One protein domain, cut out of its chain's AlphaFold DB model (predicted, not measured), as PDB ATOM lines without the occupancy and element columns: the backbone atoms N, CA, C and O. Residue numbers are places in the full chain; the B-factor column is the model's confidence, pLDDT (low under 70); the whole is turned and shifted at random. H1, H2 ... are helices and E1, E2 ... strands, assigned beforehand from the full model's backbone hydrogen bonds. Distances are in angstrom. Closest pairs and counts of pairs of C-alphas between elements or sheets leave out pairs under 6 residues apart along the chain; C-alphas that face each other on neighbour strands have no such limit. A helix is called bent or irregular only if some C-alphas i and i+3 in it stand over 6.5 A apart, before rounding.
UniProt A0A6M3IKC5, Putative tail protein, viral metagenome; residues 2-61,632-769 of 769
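AT A GLANCE: This is residues 2 to 61 and 632 to 769 of the 769 residues of the protein "Putative tail protein" of viral metagenome (UniProt A0A6M3IKC5). Picture a stack of three four-stranded sheets, with E8 E9 E10 E11 in the middle, E3 E14 E13 E12 face to face with it on one side, and E4 E5 E6 E7 only partly face to face with it on the other. The sheets spread like blades of a fan, E4, E8 and E12 along the narrow side and E7, E11 and E3 far from each other; the small hairpin E1 and E2 sits near E11. The printed part has 198 residues with two named helices and 14 named strands, in the order H1, E1 to E7, H2, E8 to E14, and each sheet is antiparallel in the order just named. The class is mostly strand, though named elements hold 96 residues, under half. The whole is compact, with a radius of gyration of the C-alphas of 17.4 A and spans of 52 by 51 by 36 A.

HOW THE PARTS SIT: Start at the sheet of E3, residues 52 to 57, E14, 756 to 764, E13, 744 to 753, and E12, 729 to 736; it is strongly twisted, and E3 and E12 are its edge strands. E12, E13 and E14 form a meander, each strand the antiparallel neighbour of the one before. In the hairpin E13 and E14, N 749 and O 760 are 2.9 A apart, within hydrogen-bond range; so are N 731 and O 748 in the hairpin E12 and E13, at 2.9 A, and N 53 and O 763 between E3 and E14, at 2.8 A. Next find the meander E8, residues 680 to 686, E9, 692 to 697, E10, 702 to 708, and E11, 713 to 719, also a strongly twisted sheet. Within hydrogen-bond range are N 694 and O 684, 2.8 A, N 695 and O 703, 2.8 A, and N 717 and O 704, 2.8 A. These two sheets are face to face, their best planes 24 degrees apart; the closest C-alphas of E8 and E12, Ala 684 and Ala 734, are 5.7 A apart. The third meander is E4, residues 635 to 637, E5, 640 to 644, E6, 651 to 657, and E7, 662 to 667, with N 637 and O 640 at 2.9 A, N 654 and O 641 at 2.7 A and N 664 and O 655 at 2.9 A, within hydrogen-bond range. It is face to face with the sheet E8 E9 E10 E11, completing the stack of sheets, one facing the next; the closest C-alphas of E4 and E8, Val 637 and Phe 685, are 7.5 A apart. The hairpin E1, residues 38 to 40, and E2, 46 to 48, has N 39 and O 47 within hydrogen-bond range at 2.8 A, and the closest C-alphas of E1 and E11, Pro 40 and Ala 715, are 6.3 A apart. H2, residues 673 to 676, only grazes the sheet E8 E9 E10 E11; it is only just irregular, with C-alphas 673 and 676 6.52 A apart. H1, residues 26 to 30, is only just not on that sheet, with 4 pairs of C-alphas within 10 A. In H1, 0 of 1 O i to N i+4 pairs and 2 of 2 O i to N i+3 pairs are within hydrogen-bond range; H2 is too short for an O i to N i+4 pair.

IN THESE COORDINATES: Find C-alpha 744 at (4.217, -2.095, 10.964); from there E13 runs 25.0 A, bending by 60 degrees at residue 750. E14 runs 23.0 A to C-alpha 764 at (1.762, -3.235, 17.177), and E12 runs 21.0 A. E10 is 19.3 A long, E11 18.6 A and E6 18.5 A. H1 begins at C-alpha 26, (-23.352, 16.527, 12.728).

THE WHOLE: The two C-alphas farthest apart, of Glu 659 and Asn 754, are 59.1 A apart. Residues 62 to 631 are not printed; across this cut, between E3 and E4, C-alphas 61 and 632 are 26.9 A apart. Of the links printed whole, none is long. Mean pLDDT of the printed part is 87.3; look for values under 70 at residues 2 to 6, 60 to 61, 723 to 727, 754 to 757 and 768 to 769.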
ATOM      1  N   ARG A   2     -35.230   5.852  30.256       39.91
ATOM      2  CA  ARG A   2     -34.212   6.649  29.569       39.91
ATOM      3  C   ARG A   2     -33.940   5.872  28.284       39.91
ATOM      4  O   ARG A   2     -33.417   4.769  28.361       39.91
ATOM      5  N   THR A   3     -34.444   6.343  27.151       48.00
ATOM      6  CA  THR A   3     -34.145   5.714  25.864       48.00
ATOM      7  C   THR A   3     -32.671   5.982  25.600       48.00
ATOM      8  O   THR A   3     -32.307   7.108  25.264       48.00
ATOM      9  N   GLU A   4     -31.807   5.004  25.863       56.91
ATOM     10  CA  GLU A   4     -30.400   5.106  25.487       56.91
ATOM     11  C   GLU A   4     -30.351   5.160  23.961       56.91
ATOM     12  O   GLU A   4     -30.760   4.227  23.267       56.91
ATOM     13  N   LYS A   5     -29.972   6.325  23.432       63.50
ATOM     14  CA  LYS A   5     -29.838   6.541  21.995       63.50
ATOM     15  C   LYS A   5     -28.686   5.657  21.522       63.50
ATOM     16  O   LYS A   5     -27.552   5.872  21.938       63.50
ATOM     17  N   ILE A   6     -28.982   4.672  20.677       69.75
ATOM     18  CA  ILE A   6     -27.955   3.846  20.038       69.75
ATOM     19  C   ILE A   6     -27.107   4.769  19.158       69.75
ATOM     20  O   ILE A   6     -27.639   5.424  18.256       69.75
ATOM     21  N   ILE A   7     -25.808   4.847  19.443       72.69
ATOM     22  CA  ILE A   7     -24.837   5.520  18.578       72.69
ATOM     23  C   ILE A   7     -24.616   4.602  17.377       72.69
ATOM     24  O   ILE A   7     -24.202   3.459  17.536       72.69
ATOM     25  N   GLN A   8     -24.970   5.082  16.186       78.31
ATOM     26  CA  GLN A   8     -24.939   4.281  14.956       78.31
ATOM     27  C   GLN A   8     -23.574   4.310  14.254       78.31
ATOM     28  O   GLN A   8     -23.339   3.497  13.368       78.31
ATOM     29  N   SER A   9     -22.701   5.254  14.617       87.31
ATOM     30  CA  SER A   9     -21.370   5.437  14.035       87.31
ATOM     31  C   SER A   9     -20.459   6.181  15.014       87.31
ATOM     32  O   SER A   9     -20.934   7.036  15.761       87.31
ATOM     33  N   LEU A  10     -19.164   5.865  14.987       89.31
ATOM     34  CA  LEU A  10     -18.102   6.507  15.765       89.31
ATOM     35  C   LEU A  10     -17.092   7.277  14.885       89.31
ATOM     36  O   LEU A  10     -15.980   7.560  15.325       89.31
ATOM     37  N   ASN A  11     -17.486   7.670  13.665       90.38
ATOM     38  CA  ASN A  11     -16.623   8.353  12.682       90.38
ATOM     39  C   ASN A  11     -16.142   9.763  13.088       90.38
ATOM     40  O   ASN A  11     -15.365  10.377  12.356       90.38
ATOM     41  N   ALA A  12     -16.594  10.307  14.222       90.38
ATOM     42  CA  ALA A  12     -16.062  11.544  14.797       90.38
ATOM     43  C   ALA A  12     -15.117  11.304  15.992       90.38
ATOM     44  O   ALA A  12     -14.526  12.259  16.490       90.38
ATOM     45  N   GLY A  13     -14.960  10.055  16.444       93.88
ATOM     46  CA  GLY A  13     -14.040   9.681  17.519       93.88
ATOM     47  C   GLY A  13     -14.369  10.316  18.875       93.88
ATOM     48  O   GLY A  13     -15.534  10.489  19.247       93.88
ATOM     49  N   GLU A  14     -13.329  10.622  19.644       95.00
ATOM     50  CA  GLU A  14     -13.394  11.346  20.906       95.00
ATOM     51  C   GLU A  14     -13.580  12.852  20.671       95.00
ATOM     52  O   GLU A  14     -12.803  13.490  19.963       95.00
ATOM     53  N   LEU A  15     -14.593  13.435  21.312       94.12
ATOM     54  CA  LEU A  15     -14.936  14.850  21.205       94.12
ATOM     55  C   LEU A  15     -14.613  15.611  22.491       94.12
ATOM     56  O   LEU A  15     -14.720  15.079  23.597       94.12
ATOM     57  N   SER A  16     -14.257  16.886  22.340       92.75
ATOM     58  CA  SER A  16     -13.991  17.777  23.470       92.75
ATOM     59  C   SER A  16     -15.227  17.949  24.354       92.75
ATOM     60  O   SER A  16     -16.332  18.091  23.828       92.75
ATOM     61  N   PRO A  17     -15.070  18.054  25.690       91.31
ATOM     62  CA  PRO A  17     -16.160  18.451  26.581       91.31
ATOM     63  C   PRO A  17     -16.830  19.778  26.182       91.31
ATOM     64  O   PRO A  17     -17.998  20.000  26.488       91.31
ATOM     65  N   LEU A  18     -16.127  20.654  25.453       90.25
ATOM     66  CA  LEU A  18     -16.701  21.890  24.909       90.25
ATOM     67  C   LEU A  18     -17.785  21.637  23.843       90.25
ATOM     68  O   LEU A  18     -18.582  22.529  23.548       90.25
ATOM     69  N   MET A  19     -17.847  20.425  23.285       89.75
ATOM     70  CA  MET A  19     -18.852  20.001  22.313       89.75
ATOM     71  C   MET A  19     -20.142  19.481  22.959       89.75
ATOM     72  O   MET A  19     -21.126  19.338  22.240       89.75
ATOM     73  N   ASP A  20     -20.194  19.257  24.282       85.00
ATOM     74  CA  ASP A  20     -21.334  18.633  24.993       85.00
ATOM     75  C   ASP A  20     -22.700  19.299  24.702       85.00
ATOM     76  O   ASP A  20     -23.749  18.656  24.757       85.00
ATOM     77  N   ALA A  21     -22.707  20.599  24.386       83.69
ATOM     78  CA  ALA A  21     -23.920  21.361  24.078       83.69
ATOM     79  C   ALA A  21     -24.176  21.561  22.569       83.69
ATOM     80  O   ALA A  21     -25.224  22.087  22.189       83.69
ATOM     81  N   ARG A  22     -23.253  21.145  21.695       84.94
ATOM     82  CA  ARG A  22     -23.298  21.354  20.236       84.94
ATOM     83  C   ARG A  22     -24.053  20.241  19.512       84.94
ATOM     84  O   ARG A  22     -23.575  19.673  18.534       84.94
ATOM     85  N   ILE A  23     -25.268  19.953  19.978       83.62
ATOM     86  CA  ILE A  23     -26.151  18.932  19.381       83.62
ATOM     87  C   ILE A  23     -26.541  19.239  17.923       83.62
ATOM     88  O   ILE A  23     -27.016  18.351  17.216       83.62
ATOM     89  N   ASP A  24     -26.358  20.494  17.496       85.44
ATOM     90  CA  ASP A  24     -26.532  20.983  16.127       85.44
ATOM     91  C   ASP A  24     -25.447  20.473  15.168       85.44
ATOM     92  O   ASP A  24     -25.689  20.372  13.968       85.44
ATOM     93  N   GLN A  25     -24.256  20.154  15.679       86.31
ATOM     94  CA  GLN A  25     -23.137  19.694  14.865       86.31
ATOM     95  C   GLN A  25     -23.305  18.221  14.505       86.31
ATOM     96  O   GLN A  25     -23.477  17.367  15.373       86.31
ATOM     97  N   GLN A  26     -23.191  17.899  13.215       85.50
ATOM     98  CA  GLN A  26     -23.352  16.527  12.728       85.50
ATOM     99  C   GLN A  26     -22.347  15.564  13.380       85.50
ATOM    100  O   GLN A  26     -22.732  14.476  13.811       85.50
ATOM    101  N   LYS A  27     -21.091  16.003  13.549       86.56
ATOM    102  CA  LYS A  27     -20.021  15.235  14.210       86.56
ATOM    103  C   LYS A  27     -20.363  14.860  15.657       86.56
ATOM    104  O   LYS A  27     -19.970  13.790  16.103       86.56
ATOM    105  N   TYR A  28     -21.161  15.665  16.371       88.25
ATOM    106  CA  TYR A  28     -21.562  15.365  17.752       88.25
ATOM    107  C   TYR A  28     -22.356  14.056  17.865       88.25
ATOM    108  O   TYR A  28     -22.261  13.342  18.859       88.25
ATOM    109  N   GLN A  29     -23.137  13.713  16.837       87.38
ATOM    110  CA  GLN A  29     -23.968  12.508  16.847       87.38
ATOM    111  C   GLN A  29     -23.191  11.229  16.508       87.38
ATOM    112  O   GLN A  29     -23.714  10.139  16.745       87.38
ATOM    113  N   ALA A  30     -21.981  11.372  15.963       89.44
ATOM    114  CA  ALA A  30     -21.109  10.287  15.517       89.44
ATOM    115  C   ALA A  30     -19.814  10.189  16.347       89.44
ATOM    116  O   ALA A  30     -18.832   9.605  15.894       89.44
ATOM    117  N   GLY A  31     -19.781  10.807  17.529       90.44
ATOM    118  CA  GLY A  31     -18.623  10.813  18.420       90.44
ATOM    119  C   GLY A  31     -18.981  10.388  19.839       90.44
ATOM    120  O   GLY A  31     -20.139  10.127  20.171       90.44
ATOM    121  N   CYS A  32     -17.969  10.319  20.695       91.25
ATOM    122  CA  CYS A  32     -18.106   9.944  22.096       91.25
ATOM    123  C   CYS A  32     -17.255  10.848  22.998       91.25
ATOM    124  O   CYS A  32     -16.361  11.552  22.540       91.25
ATOM    125  N   ARG A  33     -17.539  10.839  24.305       89.94
ATOM    126  CA  ARG A  33     -16.811  11.666  25.284       89.94
ATOM    127  C   ARG A  33     -15.402  11.142  25.586       89.94
ATOM    128  O   ARG A  33     -14.534  11.900  26.003       89.94
ATOM    129  N   THR A  34     -15.193   9.835  25.485       91.25
ATOM    130  CA  THR A  34     -13.930   9.186  25.854       91.25
ATOM    131  C   THR A  34     -13.758   7.929  25.018       91.25
ATOM    132  O   THR A  34     -14.628   7.060  25.046       91.25
ATOM    133  N   MET A  35     -12.638   7.842  24.303       92.56
ATOM    134  CA  MET A  35     -12.234   6.697  23.496       92.56
ATOM    135  C   MET A  35     -10.792   6.328  23.856       92.56
ATOM    136  O   MET A  35      -9.844   6.698  23.167       92.56
ATOM    137  N   GLU A  36     -10.633   5.628  24.979       92.75
ATOM    138  CA  GLU A  36      -9.327   5.194  25.484       92.75
ATOM    139  C   GLU A  36      -9.068   3.725  25.132       92.75
ATOM    140  O   GLU A  36      -9.855   2.853  25.498       92.75
ATOM    141  N   ASN A  37      -7.955   3.447  24.449       93.06
ATOM    142  CA  ASN A  37      -7.549   2.124  23.965       93.06
ATOM    143  C   ASN A  37      -8.550   1.464  22.995       93.06
ATOM    144  O   ASN A  37      -8.616   0.235  22.896       93.06
ATOM    145  N   PHE A  38      -9.282   2.285  22.241       92.38
ATOM    146  CA  PHE A  38     -10.091   1.880  21.091       92.38
ATOM    147  C   PHE A  38      -9.690   2.697  19.864       92.38
ATOM    148  O   PHE A  38      -9.356   3.870  20.001       92.38
ATOM    149  N   ILE A  39      -9.744   2.091  18.681       91.69
ATOM    150  CA  ILE A  39      -9.463   2.735  17.396       91.69
ATOM    151  C   ILE A  39     -10.784   2.841  16.620       91.69
ATOM    152  O   ILE A  39     -11.459   1.825  16.431       91.69
ATOM    153  N   PRO A  40     -11.209   4.047  16.209       91.56
ATOM    154  CA  PRO A  40     -12.400   4.216  15.389       91.56
ATOM    155  C   PRO A  40     -12.118   3.759  13.953       91.56
ATOM    156  O   PRO A  40     -11.136   4.174  13.339       91.56
ATOM    157  N   LEU A  41     -13.000   2.926  13.407       88.62
ATOM    158  CA  LEU A  41     -12.913   2.438  12.033       88.62
ATOM    159  C   LEU A  41     -13.604   3.416  11.086       88.62
ATOM    160  O   LEU A  41     -14.657   3.964  11.418       88.62
ATOM    161  N   ILE A  42     -13.093   3.546   9.862       86.50
ATOM    162  CA  ILE A  42     -13.700   4.395   8.822       86.50
ATOM    163  C   ILE A  42     -15.159   4.004   8.502       86.50
ATOM    164  O   ILE A  42     -15.974   4.843   8.115       86.50
ATOM    165  N   TYR A  43     -15.527   2.742   8.752       85.31
ATOM    166  CA  TYR A  43     -16.856   2.177   8.498       85.31
ATOM    167  C   TYR A  43     -17.896   2.420   9.610       85.31
ATOM    168  O   TYR A  43     -19.010   1.901   9.524       85.31
ATOM    169  N   GLY A  44     -17.577   3.181  10.663       84.75
ATOM    170  CA  GLY A  44     -18.523   3.519  11.739       84.75
ATOM    171  C   GLY A  44     -18.340   2.749  13.040       84.75
ATOM    172  O   GLY A  44     -18.878   3.175  14.063       84.75
ATOM    173  N   GLY A  45     -17.599   1.644  13.023       89.25
ATOM    174  CA  GLY A  45     -17.291   0.862  14.219       89.25
ATOM    175  C   GLY A  45     -16.143   1.443  15.046       89.25
ATOM    176  O   GLY A  45     -15.530   2.445  14.688       89.25
ATOM    177  N   ALA A  46     -15.827   0.771  16.148       90.31
ATOM    178  CA  ALA A  46     -14.557   0.929  16.841       90.31
ATOM    179  C   ALA A  46     -14.053  -0.449  17.267       90.31
ATOM    180  O   ALA A  46     -14.841  -1.305  17.678       90.31
ATOM    181  N   GLU A  47     -12.748  -0.647  17.187       90.12
ATOM    182  CA  GLU A  47     -12.067  -1.869  17.601       90.12
ATOM    183  C   GLU A  47     -11.167  -1.599  18.806       90.12
ATOM    184  O   GLU A  47     -10.848  -0.453  19.123       90.12
ATOM    185  N   ARG A  48     -10.783  -2.649  19.534       90.56
ATOM    186  CA  ARG A  48      -9.819  -2.499  20.633       90.56
ATOM    187  C   ARG A  48      -8.431  -2.242  20.059       90.56
ATOM    188  O   ARG A  48      -8.087  -2.805  19.028       90.56
ATOM    189  N   ARG A  49      -7.620  -1.458  20.776       88.50
ATOM    190  CA  ARG A  49      -6.200  -1.280  20.453       88.50
ATOM    191  C   ARG A  49      -5.525  -2.656  20.292       88.50
ATOM    192  O   ARG A  49      -5.690  -3.486  21.194       88.50
ATOM    193  N   PRO A  50      -4.742  -2.877  19.222       86.75
ATOM    194  CA  PRO A  50      -3.960  -4.097  19.074       86.75
ATOM    195  C   PRO A  50      -2.959  -4.273  20.221       86.75
ATOM    196  O   PRO A  50      -2.569  -3.312  20.900       86.75
ATOM    197  N   GLY A  51      -2.544  -5.518  20.451       88.06
ATOM    198  CA  GLY A  51      -1.429  -5.807  21.346       88.06
ATOM    199  C   GLY A  51      -0.121  -5.247  20.791       88.06
ATOM    200  O   GLY A  51      -0.065  -4.750  19.670       88.06
ATOM    201  N   THR A  52       0.945  -5.333  21.577       89.00
ATOM    202  CA  THR A  52       2.299  -5.052  21.094       89.00
ATOM    203  C   THR A  52       3.158  -6.301  21.229       89.00
ATOM    204  O   THR A  52       3.028  -7.051  22.199       89.00
ATOM    205  N   TYR A  53       4.005  -6.547  20.233       87.44
ATOM    206  CA  TYR A  53       5.031  -7.577  20.256       87.44
ATOM    207  C   TYR A  53       6.333  -6.975  20.764       87.44
ATOM    208  O   TYR A  53       6.778  -5.937  20.279       87.44
ATOM    209  N   TYR A  54       6.936  -7.640  21.744       85.62
ATOM    210  CA  TYR A  54       8.272  -7.317  22.219       85.62
ATOM    211  C   TYR A  54       9.312  -7.758  21.189       85.62
ATOM    212  O   TYR A  54       9.311  -8.924  20.797       85.62
ATOM    213  N   VAL A  55      10.200  -6.846  20.788       84.12
ATOM    214  CA  VAL A  55      11.315  -7.158  19.879       84.12
ATOM    215  C   VAL A  55      12.634  -7.198  20.624       84.12
ATOM    216  O   VAL A  55      13.465  -8.069  20.388       84.12
ATOM    217  N   GLY A  56      12.844  -6.254  21.536       76.25
ATOM    218  CA  GLY A  56      14.068  -6.232  22.310       76.25
ATOM    219  C   GLY A  56      14.175  -5.053  23.261       76.25
ATOM    220  O   GLY A  56      13.455  -4.062  23.171       76.25
ATOM    221  N   ALA A  57      15.110  -5.162  24.193       75.69
ATOM    222  CA  ALA A  57      15.386  -4.148  25.197       75.69
ATOM    223  C   ALA A  57      16.268  -3.005  24.667       75.69
ATOM    224  O   ALA A  57      17.398  -3.259  24.243       75.69
ATOM    225  N   ALA A  58      15.789  -1.757  24.692       76.50
ATOM    226  CA  ALA A  58      16.611  -0.605  24.303       76.50
ATOM    227  C   ALA A  58      17.928  -0.625  25.098       76.50
ATOM    228  O   ALA A  58      17.952  -1.143  26.223       76.50
ATOM    229  N   LYS A  59      19.035  -0.099  24.552       70.06
ATOM    230  CA  LYS A  59      20.390  -0.261  25.146       70.06
ATOM    231  C   LYS A  59      20.485   0.123  26.640       70.06
ATOM    232  O   LYS A  59      21.373  -0.348  27.341       70.06
ATOM    233  N   SER A  60      19.545   0.924  27.138       57.31
ATOM    234  CA  SER A  60      19.424   1.448  28.503       57.31
ATOM    235  C   SER A  60      18.735   0.541  29.549       57.31
ATOM    236  O   SER A  60      18.450   1.020  30.642       57.31
ATOM    237  N   SER A  61      18.425  -0.731  29.268       51.44
ATOM    238  CA  SER A  61      17.403  -1.495  30.025       51.44
ATOM    239  C   SER A  61      17.871  -2.651  30.939       51.44
ATOM    240  O   SER A  61      17.016  -3.365  31.458       51.44
ATOM    241  N   ILE A 632       8.874  19.746  14.471       95.19
ATOM    242  CA  ILE A 632       8.529  18.348  14.205       95.19
ATOM    243  C   ILE A 632       8.384  18.219  12.695       95.19
ATOM    244  O   ILE A 632       7.746  19.069  12.066       95.19
ATOM    245  N   GLN A 633       8.983  17.176  12.118       96.00
ATOM    246  CA  GLN A 633       8.957  16.961  10.676       96.00
ATOM    247  C   GLN A 633       7.505  16.845  10.189       96.00
ATOM    248  O   GLN A 633       6.719  16.048  10.704       96.00
ATOM    249  N   ALA A 634       7.136  17.668   9.205       96.62
ATOM    250  CA  ALA A 634       5.839  17.550   8.553       96.62
ATOM    251  C   ALA A 634       5.784  16.269   7.712       96.62
ATOM    252  O   ALA A 634       6.802  15.785   7.217       96.62
ATOM    253  N   ILE A 635       4.581  15.739   7.516       94.88
ATOM    254  CA  ILE A 635       4.366  14.474   6.809       94.88
ATOM    255  C   ILE A 635       3.391  14.655   5.647       94.88
ATOM    256  O   ILE A 635       2.409  15.395   5.743       94.88
ATOM    257  N   ILE A 636       3.636  13.949   4.542       92.31
ATOM    258  CA  ILE A 636       2.681  13.870   3.431       92.31
ATOM    259  C   ILE A 636       1.674  12.766   3.724       92.31
ATOM    260  O   ILE A 636       2.039  11.601   3.905       92.31
ATOM    261  N   VAL A 637       0.398  13.132   3.676       88.81
ATOM    262  CA  VAL A 637      -0.731  12.218   3.780       88.81
ATOM    263  C   VAL A 637      -1.616  12.394   2.553       88.81
ATOM    264  O   VAL A 637      -2.303  13.405   2.399       88.81
ATOM    265  N   ASN A 638      -1.611  11.396   1.668       82.12
ATOM    266  CA  ASN A 638      -2.265  11.460   0.360       82.12
ATOM    267  C   ASN A 638      -1.802  12.698  -0.436       82.12
ATOM    268  O   ASN A 638      -0.655  12.765  -0.864       82.12
ATOM    269  N   ASP A 639      -2.687  13.682  -0.618       85.88
ATOM    270  CA  ASP A 639      -2.419  14.938  -1.328       85.88
ATOM    271  C   ASP A 639      -2.284  16.146  -0.371       85.88
ATOM    272  O   ASP A 639      -2.073  17.281  -0.803       85.88
ATOM    273  N   ALA A 640      -2.398  15.921   0.939       92.19
ATOM    274  CA  ALA A 640      -2.274  16.938   1.975       92.19
ATOM    275  C   ALA A 640      -0.965  16.790   2.759       92.19
ATOM    276  O   ALA A 640      -0.319  15.742   2.754       92.19
ATOM    277  N   ILE A 641      -0.575  17.858   3.441       95.56
ATOM    278  CA  ILE A 641       0.587  17.890   4.325       95.56
ATOM    279  C   ILE A 641       0.081  18.130   5.730       95.56
ATOM    280  O   ILE A 641      -0.665  19.078   5.959       95.56
ATOM    281  N   ILE A 642       0.479  17.290   6.673       96.31
ATOM    282  CA  ILE A 642       0.116  17.467   8.072       96.31
ATOM    283  C   ILE A 642       1.336  17.972   8.827       96.31
ATOM    284  O   ILE A 642       2.411  17.378   8.760       96.31
ATOM    285  N   PHE A 643       1.156  19.073   9.552       97.62
ATOM    286  CA  PHE A 643       2.190  19.646  10.404       97.62
ATOM    287  C   PHE A 643       1.623  20.043  11.767       97.62
ATOM    288  O   PHE A 643       0.430  20.331  11.928       97.62
ATOM    289  N   VAL A 644       2.500  20.066  12.766       97.31
ATOM    290  CA  VAL A 644       2.165  20.535  14.110       97.31
ATOM    291  C   VAL A 644       2.376  22.045  14.154       97.31
ATOM    292  O   VAL A 644       3.474  22.544  13.911       97.31
ATOM    293  N   GLN A 645       1.319  22.795  14.464       97.06
ATOM    294  CA  GLN A 645       1.410  24.245  14.611       97.06
ATOM    295  C   GLN A 645       2.342  24.597  15.783       97.06
ATOM    296  O   GLN A 645       2.352  23.909  16.809       97.06
ATOM    297  N   ARG A 646       3.050  25.729  15.672       94.19
ATOM    298  CA  ARG A 646       3.809  26.344  16.767       94.19
ATOM    299  C   ARG A 646       3.042  26.275  18.092       94.19
ATOM    300  O   ARG A 646       1.895  26.722  18.187       94.19
ATOM    301  N   GLY A 647       3.711  25.769  19.126       90.38
ATOM    302  CA  GLY A 647       3.138  25.561  20.458       90.38
ATOM    303  C   GLY A 647       2.608  24.144  20.693       90.38
ATOM    304  O   GLY A 647       2.116  23.869  21.784       90.38
ATOM    305  N   GLY A 648       2.682  23.252  19.699       91.88
ATOM    306  CA  GLY A 648       2.560  21.800  19.885       91.88
ATOM    307  C   GLY A 648       1.147  21.250  20.118       91.88
ATOM    308  O   GLY A 648       0.996  20.047  20.294       91.88
ATOM    309  N   ARG A 649       0.106  22.096  20.141       92.75
ATOM    310  CA  ARG A 649      -1.273  21.729  20.558       92.75
ATOM    311  C   ARG A 649      -2.305  21.645  19.435       92.75
ATOM    312  O   ARG A 649      -3.490  21.436  19.683       92.75
ATOM    313  N   ARG A 650      -1.912  21.928  18.197       94.75
ATOM    314  CA  ARG A 650      -2.823  21.892  17.049       94.75
ATOM    315  C   ARG A 650      -2.133  21.209  15.894       94.75
ATOM    316  O   ARG A 650      -1.008  21.574  15.565       94.75
ATOM    317  N   LEU A 651      -2.833  20.270  15.276       95.88
ATOM    318  CA  LEU A 651      -2.439  19.716  13.991       95.88
ATOM    319  C   LEU A 651      -3.172  20.440  12.885       95.88
ATOM    320  O   LEU A 651      -4.374  20.703  12.998       95.88
ATOM    321  N   ARG A 652      -2.443  20.724  11.813       96.44
ATOM    322  CA  ARG A 652      -3.000  21.360  10.635       96.44
ATOM    323  C   ARG A 652      -2.820  20.503   9.404       96.44
ATOM    324  O   ARG A 652      -1.742  19.968   9.184       96.44
ATOM    325  N   GLU A 653      -3.882  20.423   8.614       96.31
ATOM    326  CA  GLU A 653      -3.875  19.859   7.272       96.31
ATOM    327  C   GLU A 653      -3.680  20.995   6.268       96.31
ATOM    328  O   GLU A 653      -4.582  21.797   6.048       96.31
ATOM    329  N   MET A 654      -2.504  21.054   5.654       95.62
ATOM    330  CA  MET A 654      -2.165  21.980   4.588       95.62
ATOM    331  C   MET A 654      -2.449  21.358   3.217       95.62
ATOM    332  O   MET A 654      -1.888  20.318   2.864       95.62
ATOM    333  N   LYS A 655      -3.298  22.001   2.413       94.38
ATOM    334  CA  LYS A 655      -3.653  21.558   1.058       94.38
ATOM    335  C   LYS A 655      -3.697  22.734   0.096       94.38
ATOM    336  O   LYS A 655      -4.122  23.823   0.464       94.38
ATOM    337  N   TYR A 656      -3.302  22.494  -1.145       92.31
ATOM    338  CA  TYR A 656      -3.397  23.486  -2.204       92.31
ATOM    339  C   TYR A 656      -4.865  23.741  -2.598       92.31
ATOM    340  O   TYR A 656      -5.612  22.800  -2.888       92.31
ATOM    341  N   SER A 657      -5.270  25.010  -2.576       92.81
ATOM    342  CA  SER A 657      -6.560  25.514  -3.049       92.81
ATOM    343  C   SER A 657      -6.391  26.069  -4.458       92.81
ATOM    344  O   SER A 657      -5.631  27.008  -4.666       92.81
ATOM    345  N   PHE A 658      -7.125  25.511  -5.422       89.81
ATOM    346  CA  PHE A 658      -7.162  26.045  -6.789       89.81
ATOM    347  C   PHE A 658      -7.926  27.374  -6.884       89.81
ATOM    348  O   PHE A 658      -7.746  28.101  -7.854       89.81
ATOM    349  N   GLU A 659      -8.804  27.674  -5.920       93.75
ATOM    350  CA  GLU A 659      -9.574  28.925  -5.897       93.75
ATOM    351  C   GLU A 659      -8.696  30.106  -5.480       93.75
ATOM    352  O   GLU A 659      -8.755  31.167  -6.099       93.75
ATOM    353  N   ASP A 660      -7.848  29.892  -4.472       89.44
ATOM    354  CA  ASP A 660      -6.979  30.928  -3.907       89.44
ATOM    355  C   ASP A 660      -5.552  30.904  -4.475       89.44
ATOM    356  O   ASP A 660      -4.755  31.777  -4.143       89.44
ATOM    357  N   ASP A 661      -5.219  29.905  -5.303       89.44
ATOM    358  CA  ASP A 661      -3.861  29.652  -5.816       89.44
ATOM    359  C   ASP A 661      -2.798  29.626  -4.694       89.44
ATOM    360  O   ASP A 661      -1.695  30.169  -4.780       89.44
ATOM    361  N   GLN A 662      -3.159  29.011  -3.567       91.62
ATOM    362  CA  GLN A 662      -2.348  29.003  -2.354       91.62
ATOM    363  C   GLN A 662      -2.645  27.759  -1.517       91.62
ATOM    364  O   GLN A 662      -3.729  27.173  -1.586       91.62
ATOM    365  N   PHE A 663      -1.689  27.339  -0.694       93.94
ATOM    366  CA  PHE A 663      -1.949  26.340   0.333       93.94
ATOM    367  C   PHE A 663      -2.721  26.947   1.512       93.94
ATOM    368  O   PHE A 663      -2.320  27.964   2.074       93.94
ATOM    369  N   ILE A 664      -3.795  26.275   1.925       94.94
ATOM    370  CA  ILE A 664      -4.604  26.599   3.107       94.94
ATOM    371  C   ILE A 664      -4.381  25.510   4.152       94.94
ATOM    372  O   ILE A 664      -4.241  24.344   3.787       94.94
ATOM    373  N   ALA A 665      -4.353  25.883   5.434       96.38
ATOM    374  CA  ALA A 665      -4.074  24.969   6.539       96.38
ATOM    375  C   ALA A 665      -5.232  24.874   7.554       96.38
ATOM    376  O   ALA A 665      -5.339  25.695   8.476       96.38
ATOM    377  N   ASP A 666      -6.063  23.840   7.423       95.31
ATOM    378  CA  ASP A 666      -7.232  23.579   8.273       95.31
ATOM    379  C   ASP A 666      -6.851  22.912   9.599       95.31
ATOM    380  O   ASP A 666      -5.886  22.160   9.678       95.31
ATOM    381  N   ASN A 667      -7.598  23.179  10.675       94.94
ATOM    382  CA  ASN A 667      -7.301  22.629  12.003       94.94
ATOM    383  C   ASN A 667      -7.967  21.259  12.228       94.94
ATOM    384  O   ASN A 667      -9.180  21.189  12.437       94.94
ATOM    385  N   LEU A 668      -7.164  20.194  12.311       94.50
ATOM    386  CA  LEU A 668      -7.634  18.821  12.537       94.50
ATOM    387  C   LEU A 668      -8.046  18.537  13.991       94.50
ATOM    388  O   LEU A 668      -8.758  17.569  14.251       94.50
ATOM    389  N   THR A 669      -7.639  19.367  14.958       92.62
ATOM    390  CA  THR A 669      -8.001  19.186  16.377       92.62
ATOM    391  C   THR A 669      -9.219  20.012  16.792       92.62
ATOM    392  O   THR A 669      -9.537  20.090  17.975       92.62
ATOM    393  N   VAL A 670      -9.947  20.622  15.848       91.56
ATOM    394  CA  VAL A 670     -11.042  21.567  16.145       91.56
ATOM    395  C   VAL A 670     -12.143  20.985  17.041       91.56
ATOM    396  O   VAL A 670     -12.616  21.668  17.946       91.56
ATOM    397  N   PHE A 671     -12.527  19.723  16.834       90.75
ATOM    398  CA  PHE A 671     -13.578  19.059  17.617       90.75
ATOM    399  C   PHE A 671     -13.046  18.268  18.820       90.75
ATOM    400  O   PHE A 671     -13.831  17.832  19.663       90.75
ATOM    401  N   ALA A 672     -11.725  18.121  18.924       92.75
ATOM    402  CA  ALA A 672     -11.030  17.328  19.931       92.75
ATOM    403  C   ALA A 672      -9.812  18.093  20.477       92.75
ATOM    404  O   ALA A 672      -8.719  17.547  20.578       92.75
ATOM    405  N   GLU A 673      -9.969  19.380  20.803       92.06
ATOM    406  CA  GLU A 673      -8.825  20.232  21.173       92.06
ATOM    407  C   GLU A 673      -8.037  19.721  22.391       92.06
ATOM    408  O   GLU A 673      -6.845  19.988  22.527       92.06
ATOM    409  N   HIS A 674      -8.682  18.942  23.264       93.25
ATOM    410  CA  HIS A 674      -8.067  18.357  24.450       93.25
ATOM    411  C   HIS A 674      -7.152  17.167  24.128       93.25
ATOM    412  O   HIS A 674      -6.320  16.822  24.967       93.25
ATOM    413  N   ILE A 675      -7.261  16.567  22.934       93.38
ATOM    414  CA  ILE A 675      -6.522  15.354  22.540       93.38
ATOM    415  C   ILE A 675      -5.004  15.556  22.562       93.38
ATOM    416  O   ILE A 675      -4.254  14.630  22.846       93.38
ATOM    417  N   SER A 676      -4.560  16.784  22.297       92.69
ATOM    418  CA  SER A 676      -3.153  17.179  22.183       92.69
ATOM    419  C   SER A 676      -2.765  18.237  23.221       92.69
ATOM    420  O   SER A 676      -1.773  18.940  23.060       92.69
ATOM    421  N   ASN A 677      -3.526  18.364  24.316       90.12
ATOM    422  CA  ASN A 677      -3.356  19.450  25.291       90.12
ATOM    423  C   ASN A 677      -1.978  19.448  25.986       90.12
ATOM    424  O   ASN A 677      -1.443  20.512  26.311       90.12
ATOM    425  N   SER A 678      -1.397  18.261  26.192       89.00
ATOM    426  CA  SER A 678      -0.038  18.094  26.730       89.00
ATOM    427  C   SER A 678       1.046  18.527  25.732       89.00
ATOM    428  O   SER A 678       2.123  18.951  26.141       89.00
ATOM    429  N   GLY A 679       0.732  18.548  24.437       92.62
ATOM    430  CA  GLY A 679       1.671  18.820  23.353       92.62
ATOM    431  C   GLY A 679       2.103  17.532  22.662       92.62
ATOM    432  O   GLY A 679       2.155  16.478  23.293       92.62
ATOM    433  N   ILE A 680       2.379  17.626  21.367       95.12
ATOM    434  CA  ILE A 680       2.858  16.520  20.533       95.12
ATOM    435  C   ILE A 680       4.371  16.629  20.385       95.12
ATOM    436  O   ILE A 680       4.879  17.741  20.243       95.12
ATOM    437  N   VAL A 681       5.054  15.488  20.454       91.31
ATOM    438  CA  VAL A 681       6.522  15.384  20.380       91.31
ATOM    439  C   VAL A 681       7.004  14.560  19.195       91.31
ATOM    440  O   VAL A 681       8.075  14.841  18.682       91.31
ATOM    441  N   ASP A 682       6.208  13.596  18.736       94.88
ATOM    442  CA  ASP A 682       6.575  12.709  17.633       94.88
ATOM    443  C   ASP A 682       5.324  12.316  16.838       94.88
ATOM    444  O   ASP A 682       4.223  12.233  17.404       94.88
ATOM    445  N   VAL A 683       5.473  12.115  15.529       96.06
ATOM    446  CA  VAL A 683       4.381  11.764  14.617       96.06
ATOM    447  C   VAL A 683       4.824  10.743  13.575       96.06
ATOM    448  O   VAL A 683       5.874  10.881  12.959       96.06
ATOM    449  N   ALA A 684       3.969   9.763  13.292       96.38
ATOM    450  CA  ALA A 684       4.182   8.818  12.201       96.38
ATOM    451  C   ALA A 684       2.863   8.467  11.509       96.38
ATOM    452  O   ALA A 684       1.800   8.456  12.131       96.38
ATOM    453  N   PHE A 685       2.918   8.181  10.209       95.94
ATOM    454  CA  PHE A 685       1.726   7.920   9.406       95.94
ATOM    455  C   PHE A 685       1.713   6.498   8.855       95.94
ATOM    456  O   PHE A 685       2.601   6.105   8.103       95.94
ATOM    457  N   GLN A 686       0.669   5.756   9.208       94.25
ATOM    458  CA  GLN A 686       0.340   4.457   8.640       94.25
ATOM    459  C   GLN A 686      -0.602   4.642   7.462       94.25
ATOM    460  O   GLN A 686      -1.604   5.346   7.574       94.25
ATOM    461  N   ARG A 687      -0.275   4.012   6.333       91.06
ATOM    462  CA  ARG A 687      -1.073   4.079   5.103       91.06
ATOM    463  C   ARG A 687      -2.001   2.882   4.986       91.06
ATOM    464  O   ARG A 687      -3.145   3.043   4.576       91.06
ATOM    465  N   THR A 688      -1.492   1.709   5.340       89.56
ATOM    466  CA  THR A 688      -2.150   0.425   5.113       89.56
ATOM    467  C   THR A 688      -2.386  -0.285   6.445       89.56
ATOM    468  O   THR A 688      -1.470  -0.334   7.273       89.56
ATOM    469  N   PRO A 689      -3.561  -0.897   6.668       87.38
ATOM    470  CA  PRO A 689      -4.720  -0.978   5.769       87.38
ATOM    471  C   PRO A 689      -5.623   0.254   5.822       87.38
ATOM    472  O   PRO A 689      -6.212   0.606   4.805       87.38
ATOM    473  N   ASP A 690      -5.684   0.919   6.977       88.88
ATOM    474  CA  ASP A 690      -6.400   2.179   7.142       88.88
ATOM    475  C   ASP A 690      -5.401   3.326   7.355       88.88
ATOM    476  O   ASP A 690      -4.461   3.169   8.142       88.88
ATOM    477  N   PRO A 691      -5.623   4.493   6.726       92.06
ATOM    478  CA  PRO A 691      -4.833   5.695   6.960       92.06
ATOM    479  C   PRO A 691      -4.981   6.197   8.404       92.06
ATOM    480  O   PRO A 691      -6.039   6.692   8.813       92.06
ATOM    481  N   MET A 692      -3.901   6.100   9.179       93.50
ATOM    482  CA  MET A 692      -3.867   6.496  10.587       93.50
ATOM    483  C   MET A 692      -2.639   7.339  10.899       93.50
ATOM    484  O   MET A 692      -1.502   6.973  10.601       93.50
ATOM    485  N   LEU A 693      -2.880   8.471  11.550       95.69
ATOM    486  CA  LEU A 693      -1.832   9.330  12.071       95.69
ATOM    487  C   LEU A 693      -1.629   9.053  13.558       95.69
ATOM    488  O   LEU A 693      -2.535   9.257  14.366       95.69
ATOM    489  N   TRP A 694      -0.424   8.622  13.902       96.69
ATOM    490  CA  TRP A 694       0.022   8.335  15.254       96.69
ATOM    491  C   TRP A 694       0.765   9.553  15.796       96.69
ATOM    492  O   TRP A 694       1.681  10.049  15.148       96.69
ATOM    493  N   CYS A 695       0.370  10.058  16.964       96.69
ATOM    494  CA  CYS A 695       0.994  11.217  17.601       96.69
ATOM    495  C   CYS A 695       1.356  10.889  19.049       96.69
ATOM    496  O   CYS A 695       0.468  10.661  19.874       96.69
ATOM    497  N   ILE A 696       2.640  10.920  19.390       95.31
ATOM    498  CA  ILE A 696       3.087  10.801  20.780       95.31
ATOM    499  C   ILE A 696       2.975  12.155  21.454       95.31
ATOM    500  O   ILE A 696       3.277  13.203  20.874       95.31
ATOM    501  N   ARG A 697       2.507  12.129  22.696       92.19
ATOM    502  CA  ARG A 697       2.302  13.313  23.515       92.19
ATOM    503  C   ARG A 697       3.361  13.409  24.609       92.19
ATOM    504  O   ARG A 697       3.884  12.400  25.068       92.19
ATOM    505  N   THR A 698       3.613  14.622  25.092       87.50
ATOM    506  CA  THR A 698       4.598  14.883  26.164       87.50
ATOM    507  C   THR A 698       4.285  14.169  27.489       87.50
ATOM    508  O   THR A 698       5.171  14.012  28.321       87.50
ATOM    509  N   ASP A 699       3.037  13.740  27.709       82.44
ATOM    510  CA  ASP A 699       2.583  12.997  28.894       82.44
ATOM    511  C   ASP A 699       2.646  11.468  28.727       82.44
ATOM    512  O   ASP A 699       2.003  10.744  29.495       82.44
ATOM    513  N   GLY A 700       3.357  10.982  27.702       84.81
ATOM    514  CA  GLY A 700       3.592   9.557  27.449       84.81
ATOM    515  C   GLY A 700       2.409   8.807  26.835       84.81
ATOM    516  O   GLY A 700       2.514   7.623  26.512       84.81
ATOM    517  N   GLN A 701       1.270   9.480  26.655       91.38
ATOM    518  CA  GLN A 701       0.120   8.946  25.933       91.38
ATOM    519  C   GLN A 701       0.276   9.144  24.427       91.38
ATOM    520  O   GLN A 701       1.020  10.004  23.960       91.38
ATOM    521  N   MET A 702      -0.508   8.399  23.658       94.31
ATOM    522  CA  MET A 702      -0.538   8.513  22.206       94.31
ATOM    523  C   MET A 702      -1.937   8.921  21.750       94.31
ATOM    524  O   MET A 702      -2.934   8.357  22.196       94.31
ATOM    525  N   ALA A 703      -2.028   9.936  20.899       95.88
ATOM    526  CA  ALA A 703      -3.248  10.300  20.194       95.88
ATOM    527  C   ALA A 703      -3.196   9.693  18.793       95.88
ATOM    528  O   ALA A 703      -2.179   9.809  18.116       95.88
ATOM    529  N   VAL A 704      -4.280   9.057  18.361       95.94
ATOM    530  CA  VAL A 704      -4.366   8.454  17.026       95.94
ATOM    531  C   VAL A 704      -5.544   9.057  16.288       95.94
ATOM    532  O   VAL A 704      -6.621   9.225  16.864       95.94
ATOM    533  N   LEU A 705      -5.328   9.417  15.029       95.31
ATOM    534  CA  LEU A 705      -6.348   9.950  14.138       95.31
ATOM    535  C   LEU A 705      -6.566   8.977  12.987       95.31
ATOM    536  O   LEU A 705      -5.701   8.847  12.122       95.31
ATOM    537  N   SER A 706      -7.750   8.371  12.937       94.00
ATOM    538  CA  SER A 706      -8.233   7.720  11.718       94.00
ATOM    539  C   SER A 706      -8.615   8.809  10.720       94.00
ATOM    540  O   SER A 706      -9.488   9.641  11.004       94.00
ATOM    541  N   TYR A 707      -7.922   8.832   9.584       92.94
ATOM    542  CA  TYR A 707      -7.941   9.927   8.620       92.94
ATOM    543  C   TYR A 707      -8.433   9.419   7.262       92.94
ATOM    544  O   TYR A 707      -7.669   8.868   6.486       92.94
ATOM    545  N   GLU A 708      -9.701   9.646   6.923       91.62
ATOM    546  CA  GLU A 708     -10.203   9.418   5.564       91.62
ATOM    547  C   GLU A 708     -10.966  10.649   5.097       91.62
ATOM    548  O   GLU A 708     -12.148  10.863   5.385       91.62
ATOM    549  N   ARG A 709     -10.249  11.493   4.362       87.25
ATOM    550  CA  ARG A 709     -10.756  12.781   3.916       87.25
ATOM    551  C   ARG A 709     -11.928  12.651   2.949       87.25
ATOM    552  O   ARG A 709     -12.864  13.443   3.039       87.25
ATOM    553  N   ALA A 710     -11.896  11.691   2.022       87.19
ATOM    554  CA  ALA A 710     -12.938  11.558   1.005       87.19
ATOM    555  C   ALA A 710     -14.304  11.209   1.617       87.19
ATOM    556  O   ALA A 710     -15.343  11.504   1.028       87.19
ATOM    557  N   GLN A 711     -14.296  10.613   2.812       86.19
ATOM    558  CA  GLN A 711     -15.491  10.247   3.569       86.19
ATOM    559  C   GLN A 711     -15.775  11.195   4.744       86.19
ATOM    560  O   GLN A 711     -16.685  10.924   5.527       86.19
ATOM    561  N   ASP A 712     -15.023  12.295   4.880       87.31
ATOM    562  CA  ASP A 712     -15.080  13.200   6.036       87.31
ATOM    563  C   ASP A 712     -14.980  12.430   7.372       87.31
ATOM    564  O   ASP A 712     -15.773  12.611   8.301       87.31
ATOM    565  N   VAL A 713     -14.002  11.526   7.476       89.69
ATOM    566  CA  VAL A 713     -13.687  10.799   8.711       89.69
ATOM    567  C   VAL A 713     -12.411  11.378   9.305       89.69
ATOM    568  O   VAL A 713     -11.320  11.223   8.763       89.69
ATOM    569  N   PHE A 714     -12.582  12.052  10.439       91.94
ATOM    570  CA  PHE A 714     -11.511  12.620  11.253       91.94
ATOM    571  C   PHE A 714     -11.798  12.223  12.695       91.94
ATOM    572  O   PHE A 714     -12.450  12.963  13.437       91.94
ATOM    573  N   ALA A 715     -11.413  11.000  13.051       94.06
ATOM    574  CA  ALA A 715     -11.803  10.382  14.308       94.06
ATOM    575  C   ALA A 715     -10.587  10.216  15.221       94.06
ATOM    576  O   ALA A 715      -9.726   9.373  14.983       94.06
ATOM    577  N   TRP A 716     -10.530  11.038  16.269       95.81
ATOM    578  CA  TRP A 716      -9.471  10.984  17.272       95.81
ATOM    579  C   TRP A 716      -9.742   9.907  18.327       95.81
ATOM    580  O   TRP A 716     -10.877   9.736  18.764       95.81
ATOM    581  N   CYS A 717      -8.700   9.242  18.813       95.31
ATOM    582  CA  CYS A 717      -8.741   8.429  20.025       95.31
ATOM    583  C   CYS A 717      -7.440   8.552  20.828       95.31
ATOM    584  O   CYS A 717      -6.457   9.140  20.365       95.31
ATOM    585  N   ARG A 718      -7.440   8.025  22.058       94.62
ATOM    586  CA  ARG A 718      -6.263   8.004  22.937       94.62
ATOM    587  C   ARG A 718      -5.840   6.581  23.227       94.62
ATOM    588  O   ARG A 718      -6.657   5.761  23.635       94.62
ATOM    589  N   LEU A 719      -4.551   6.306  23.103       93.56
ATOM    590  CA  LEU A 719      -3.934   5.063  23.531       93.56
ATOM    591  C   LEU A 719      -3.075   5.326  24.767       93.56
ATOM    592  O   LEU A 719      -2.323   6.301  24.843       93.56
ATOM    593  N   SER A 720      -3.222   4.446  25.749       88.56
ATOM    594  CA  SER A 720      -2.604   4.549  27.063       88.56
ATOM    595  C   SER A 720      -2.054   3.186  27.458       88.56
ATOM    596  O   SER A 720      -2.781   2.192  27.485       88.56
ATOM    597  N   THR A 721      -0.763   3.145  27.767       82.06
ATOM    598  CA  THR A 721      -0.042   1.966  28.272       82.06
ATOM    599  C   THR A 721       0.008   1.903  29.794       82.06
ATOM    600  O   THR A 721       0.619   0.989  30.340       82.06
ATOM    601  N   ARG A 722      -0.634   2.851  30.488       77.31
ATOM    602  CA  ARG A 722      -0.612   2.952  31.951       77.31
ATOM    603  C   ARG A 722      -1.162   1.675  32.589       77.31
ATOM    604  O   ARG A 722      -2.245   1.211  32.235       77.31
ATOM    605  N   THR A 723      -0.410   1.119  33.534       68.88
ATOM    606  CA  THR A 723      -0.773  -0.110  34.252       68.88
ATOM    607  C   THR A 723      -1.085   0.198  35.716       68.88
ATOM    608  O   THR A 723      -0.913   1.326  36.176       68.88
ATOM    609  N   SER A 724      -1.547  -0.803  36.472       67.00
ATOM    610  CA  SER A 724      -1.698  -0.686  37.929       67.00
ATOM    611  C   SER A 724      -0.371  -0.474  38.663       67.00
ATOM    612  O   SER A 724      -0.383   0.054  39.772       67.00
ATOM    613  N   ASP A 725       0.744  -0.885  38.053       57.31
ATOM    614  CA  ASP A 725       2.062  -0.979  38.692       57.31
ATOM    615  C   ASP A 725       2.913   0.288  38.491       57.31
ATOM    616  O   ASP A 725       3.963   0.439  39.117       57.31
ATOM    617  N   GLY A 726       2.461   1.214  37.638       63.22
ATOM    618  CA  GLY A 726       3.124   2.488  37.359       63.22
ATOM    619  C   GLY A 726       2.770   3.073  35.988       63.22
ATOM    620  O   GLY A 726       2.102   2.443  35.160       63.22
ATOM    621  N   GLU A 727       3.234   4.300  35.740       68.88
ATOM    622  CA  GLU A 727       3.125   4.938  34.426       68.88
ATOM    623  C   GLU A 727       4.065   4.238  33.431       68.88
ATOM    624  O   GLU A 727       5.224   3.964  33.728       68.88
ATOM    625  N   SER A 728       3.533   3.874  32.266       77.94
ATOM    626  CA  SER A 728       4.297   3.349  31.132       77.94
ATOM    627  C   SER A 728       3.964   4.221  29.939       77.94
ATOM    628  O   SER A 728       2.778   4.467  29.698       77.94
ATOM    629  N   ASP A 729       4.982   4.654  29.209       85.75
ATOM    630  CA  ASP A 729       4.895   5.781  28.289       85.75
ATOM    631  C   ASP A 729       5.465   5.424  26.924       85.75
ATOM    632  O   ASP A 729       6.501   4.766  26.820       85.75
ATOM    633  N   PHE A 730       4.786   5.887  25.881       91.81
ATOM    634  CA  PHE A 730       5.334   5.919  24.533       91.81
ATOM    635  C   PHE A 730       6.344   7.065  24.435       91.81
ATOM    636  O   PHE A 730       6.028   8.193  24.812       91.81
ATOM    637  N   GLU A 731       7.544   6.771  23.937       90.62
ATOM    638  CA  GLU A 731       8.639   7.741  23.807       90.62
ATOM    639  C   GLU A 731       8.922   8.099  22.337       90.62
ATOM    640  O   GLU A 731       9.190   9.261  22.054       90.62
ATOM    641  N   SER A 732       8.801   7.148  21.400       95.25
ATOM    642  CA  SER A 732       8.947   7.393  19.953       95.25
ATOM    643  C   SER A 732       8.117   6.414  19.111       95.25
ATOM    644  O   SER A 732       7.791   5.321  19.588       95.25
ATOM    645  N   VAL A 733       7.732   6.810  17.892       97.06
ATOM    646  CA  VAL A 733       6.957   6.004  16.940       97.06
ATOM    647  C   VAL A 733       7.543   6.090  15.530       97.06
ATOM    648  O   VAL A 733       7.780   7.168  15.006       97.06
ATOM    649  N   ALA A 734       7.686   4.944  14.867       96.56
ATOM    650  CA  ALA A 734       8.047   4.863  13.455       96.56
ATOM    651  C   ALA A 734       7.095   3.920  12.723       96.56
ATOM    652  O   ALA A 734       6.645   2.922  13.280       96.56
ATOM    653  N   VAL A 735       6.805   4.206  11.455       95.69
ATOM    654  CA  VAL A 735       6.007   3.308  10.614       95.69
ATOM    655  C   VAL A 735       6.836   2.854   9.429       95.69
ATOM    656  O   VAL A 735       7.393   3.680   8.708       95.69
ATOM    657  N   ILE A 736       6.890   1.539   9.221       94.31
ATOM    658  CA  ILE A 736       7.549   0.929   8.069       94.31
ATOM    659  C   ILE A 736       6.551   0.080   7.275       94.31
ATOM    660  O   ILE A 736       5.792  -0.690   7.873       94.31
ATOM    661  N   PRO A 737       6.529   0.180   5.934       92.31
ATOM    662  CA  PRO A 737       5.737  -0.729   5.126       92.31
ATOM    663  C   PRO A 737       6.334  -2.137   5.174       92.31
ATOM    664  O   PRO A 737       7.532  -2.325   5.404       92.31
ATOM    665  N   THR A 738       5.481  -3.130   4.947       84.50
ATOM    666  CA  THR A 738       5.876  -4.540   4.865       84.50
ATOM    667  C   THR A 738       5.221  -5.206   3.659       84.50
ATOM    668  O   THR A 738       4.304  -4.656   3.055       84.50
ATOM    669  N   ASN A 739       5.643  -6.429   3.333       81.19
ATOM    670  CA  ASN A 739       4.952  -7.268   2.344       81.19
ATOM    671  C   ASN A 739       3.621  -7.856   2.852       81.19
ATOM    672  O   ASN A 739       2.998  -8.657   2.153       81.19
ATOM    673  N   SER A 740       3.215  -7.535   4.083       78.25
ATOM    674  CA  SER A 740       1.944  -7.982   4.643       78.25
ATOM    675  C   SER A 740       0.796  -7.055   4.226       78.25
ATOM    676  O   SER A 740       0.986  -6.072   3.513       78.25
ATOM    677  N   SER A 741      -0.422  -7.366   4.665       83.00
ATOM    678  CA  SER A 741      -1.595  -6.512   4.448       83.00
ATOM    679  C   SER A 741      -1.623  -5.255   5.330       83.00
ATOM    680  O   SER A 741      -2.607  -4.523   5.280       83.00
ATOM    681  N   GLU A 742      -0.607  -5.019   6.164       88.88
ATOM    682  CA  GLU A 742      -0.555  -3.910   7.120       88.88
ATOM    683  C   GLU A 742       0.873  -3.352   7.274       88.88
ATOM    684  O   GLU A 742       1.856  -4.099   7.310       88.88
ATOM    685  N   ASP A 743       1.000  -2.025   7.372       92.88
ATOM    686  CA  ASP A 743       2.274  -1.397   7.735       92.88
ATOM    687  C   ASP A 743       2.568  -1.655   9.221       92.88
ATOM    688  O   ASP A 743       1.672  -1.605  10.067       92.88
ATOM    689  N   GLN A 744       3.831  -1.896   9.570       92.62
ATOM    690  CA  GLN A 744       4.217  -2.095  10.964       92.62
ATOM    691  C   GLN A 744       4.417  -0.755  11.667       92.62
ATOM    692  O   GLN A 744       5.230   0.069  11.246       92.62
ATOM    693  N   VAL A 745       3.719  -0.581  12.787       95.19
ATOM    694  CA  VAL A 745       3.853   0.578  13.675       95.19
ATOM    695  C   VAL A 745       4.768   0.199  14.836       95.19
ATOM    696  O   VAL A 745       4.367  -0.543  15.736       95.19
ATOM    697  N   TRP A 746       6.000   0.691  14.793       96.12
ATOM    698  CA  TRP A 746       7.047   0.483  15.788       96.12
ATOM    699  C   TRP A 746       7.006   1.578  16.843       96.12
ATOM    700  O   TRP A 746       6.756   2.740  16.533       96.12
ATOM    701  N   VAL A 747       7.255   1.208  18.095       95.38
ATOM    702  CA  VAL A 747       7.218   2.109  19.241       95.38
ATOM    703  C   VAL A 747       8.357   1.821  20.211       95.38
ATOM    704  O   VAL A 747       8.636   0.671  20.553       95.38
ATOM    705  N   ALA A 748       8.987   2.886  20.700       93.00
ATOM    706  CA  ALA A 748       9.836   2.835  21.879       93.00
ATOM    707  C   ALA A 748       8.957   3.088  23.104       93.00
ATOM    708  O   ALA A 748       8.263   4.108  23.182       93.00
ATOM    709  N   VAL A 749       8.943   2.145  24.045       89.75
ATOM    710  CA  VAL A 749       8.047   2.176  25.205       89.75
ATOM    711  C   VAL A 749       8.848   2.052  26.488       89.75
ATOM    712  O   VAL A 749       9.583   1.085  26.698       89.75
ATOM    713  N   ARG A 750       8.643   3.002  27.399       85.25
ATOM    714  CA  ARG A 750       9.076   2.907  28.789       85.25
ATOM    715  C   ARG A 750       8.026   2.146  29.585       85.25
ATOM    716  O   ARG A 750       6.877   2.573  29.653       85.25
ATOM    717  N   ARG A 751       8.403   1.040  30.221       80.94
ATOM    718  CA  ARG A 751       7.514   0.226  31.062       80.94
ATOM    719  C   ARG A 751       8.007   0.151  32.491       80.94
ATOM    720  O   ARG A 751       9.199  -0.011  32.722       80.94
ATOM    721  N   VAL A 752       7.076   0.170  33.439       72.50
ATOM    722  CA  VAL A 752       7.355  -0.155  34.843       72.50
ATOM    723  C   VAL A 752       6.845  -1.568  35.110       72.50
ATOM    724  O   VAL A 752       5.646  -1.820  35.027       72.50
ATOM    725  N   ILE A 753       7.757  -2.498  35.396       71.50
ATOM    726  CA  ILE A 753       7.453  -3.908  35.674       71.50
ATOM    727  C   ILE A 753       8.038  -4.248  37.037       71.50
ATOM    728  O   ILE A 753       9.243  -4.114  37.241       71.50
ATOM    729  N   ASN A 754       7.197  -4.693  37.976       68.69
ATOM    730  CA  ASN A 754       7.610  -4.976  39.358       68.69
ATOM    731  C   ASN A 754       8.385  -3.799  39.991       68.69
ATOM    732  O   ASN A 754       9.412  -4.000  40.637       68.69
ATOM    733  N   SER A 755       7.909  -2.568  39.759       65.75
ATOM    734  CA  SER A 755       8.535  -1.314  40.215       65.75
ATOM    735  C   SER A 755       9.924  -1.003  39.633       65.75
ATOM    736  O   SER A 755      10.585  -0.085  40.113       65.75
ATOM    737  N   VAL A 756      10.357  -1.714  38.586       60.56
ATOM    738  CA  VAL A 756      11.591  -1.427  37.840       60.56
ATOM    739  C   VAL A 756      11.243  -0.870  36.464       60.56
ATOM    740  O   VAL A 756      10.371  -1.399  35.774       60.56
ATOM    741  N   THR A 757      11.926   0.204  36.070       68.50
ATOM    742  CA  THR A 757      11.743   0.851  34.769       68.50
ATOM    743  C   THR A 757      12.607   0.179  33.711       68.50
ATOM    744  O   THR A 757      13.824   0.095  33.854       68.50
ATOM    745  N   TYR A 758      11.977  -0.229  32.619       71.25
ATOM    746  CA  TYR A 758      12.612  -0.781  31.431       71.25
ATOM    747  C   TYR A 758      12.224   0.039  30.206       71.25
ATOM    748  O   TYR A 758      11.173   0.681  30.183       71.25
ATOM    749  N   ARG A 759      13.054  -0.017  29.165       79.62
ATOM    750  CA  ARG A 759      12.734   0.521  27.843       79.62
ATOM    751  C   ARG A 759      12.807  -0.581  26.811       79.62
ATOM    752  O   ARG A 759      13.792  -1.319  26.757       79.62
ATOM    753  N   TYR A 760      11.768  -0.677  26.002       84.12
ATOM    754  CA  TYR A 760      11.610  -1.733  25.021       84.12
ATOM    755  C   TYR A 760      11.295  -1.151  23.655       84.12
ATOM    756  O   TYR A 760      10.591  -0.149  23.542       84.12
ATOM    757  N   ILE A 761      11.816  -1.819  22.634       90.19
ATOM    758  CA  ILE A 761      11.385  -1.657  21.258       90.19
ATOM    759  C   ILE A 761      10.308  -2.704  21.004       90.19
ATOM    760  O   ILE A 761      10.512  -3.906  21.223       90.19
ATOM    761  N   GLU A 762       9.145  -2.228  20.587       91.81
ATOM    762  CA  GLU A 762       7.960  -3.033  20.329       91.81
ATOM    763  C   GLU A 762       7.333  -2.619  18.995       91.81
ATOM    764  O   GLU A 762       7.579  -1.523  18.498       91.81
ATOM    765  N   TYR A 763       6.473  -3.459  18.425       92.81
ATOM    766  CA  TYR A 763       5.584  -3.050  17.333       92.81
ATOM    767  C   TYR A 763       4.158  -3.536  17.588       92.81
ATOM    768  O   TYR A 763       3.940  -4.520  18.299       92.81
ATOM    769  N   PHE A 764       3.164  -2.838  17.044       91.19
ATOM    770  CA  PHE A 764       1.762  -3.235  17.177       91.19
ATOM    771  C   PHE A 764       1.470  -4.530  16.413       91.19
ATOM    772  O   PHE A 764       1.894  -4.709  15.274       91.19
ATOM    773  N   SER A 765       0.721  -5.440  17.037       87.31
ATOM    774  CA  SER A 765       0.251  -6.654  16.377       87.31
ATOM    775  C   SER A 765      -0.656  -6.309  15.200       87.31
ATOM    776  O   SER A 765      -1.491  -5.414  15.326       87.31
ATOM    777  N   THR A 766      -0.551  -7.075  14.115       82.25
ATOM    778  CA  THR A 766      -1.455  -6.957  12.967       82.25
ATOM    779  C   THR A 766      -2.909  -7.088  13.402       82.25
ATOM    780  O   THR A 766      -3.245  -7.946  14.226       82.25
ATOM    781  N   ARG A 767      -3.771  -6.248  12.845       76.12
ATOM    782  CA  ARG A 767      -5.211  -6.272  13.068       76.12
ATOM    783  C   ARG A 767      -5.837  -7.431  12.295       76.12
ATOM    784  O   ARG A 767      -5.506  -7.671  11.136       76.12
ATOM    785  N   GLU A 768      -6.725  -8.175  12.951       64.25
ATOM    786  CA  GLU A 768      -7.543  -9.192  12.286       64.25
ATOM    787  C   GLU A 768      -8.780  -8.506  11.688       64.25
ATOM    788  O   GLU A 768      -9.604  -7.983  12.439       64.25
ATOM    789  N   PHE A 769      -8.880  -8.486  10.355       56.38
ATOM    790  CA  PHE A 769     -10.005  -7.904   9.608       56.38
ATOM    791  C   PHE A 769     -11.106  -8.919   9.303       56.38
ATOM    792  O   PHE A 769     -10.769 -10.068   8.924       56.38
TER     793      PHE A 769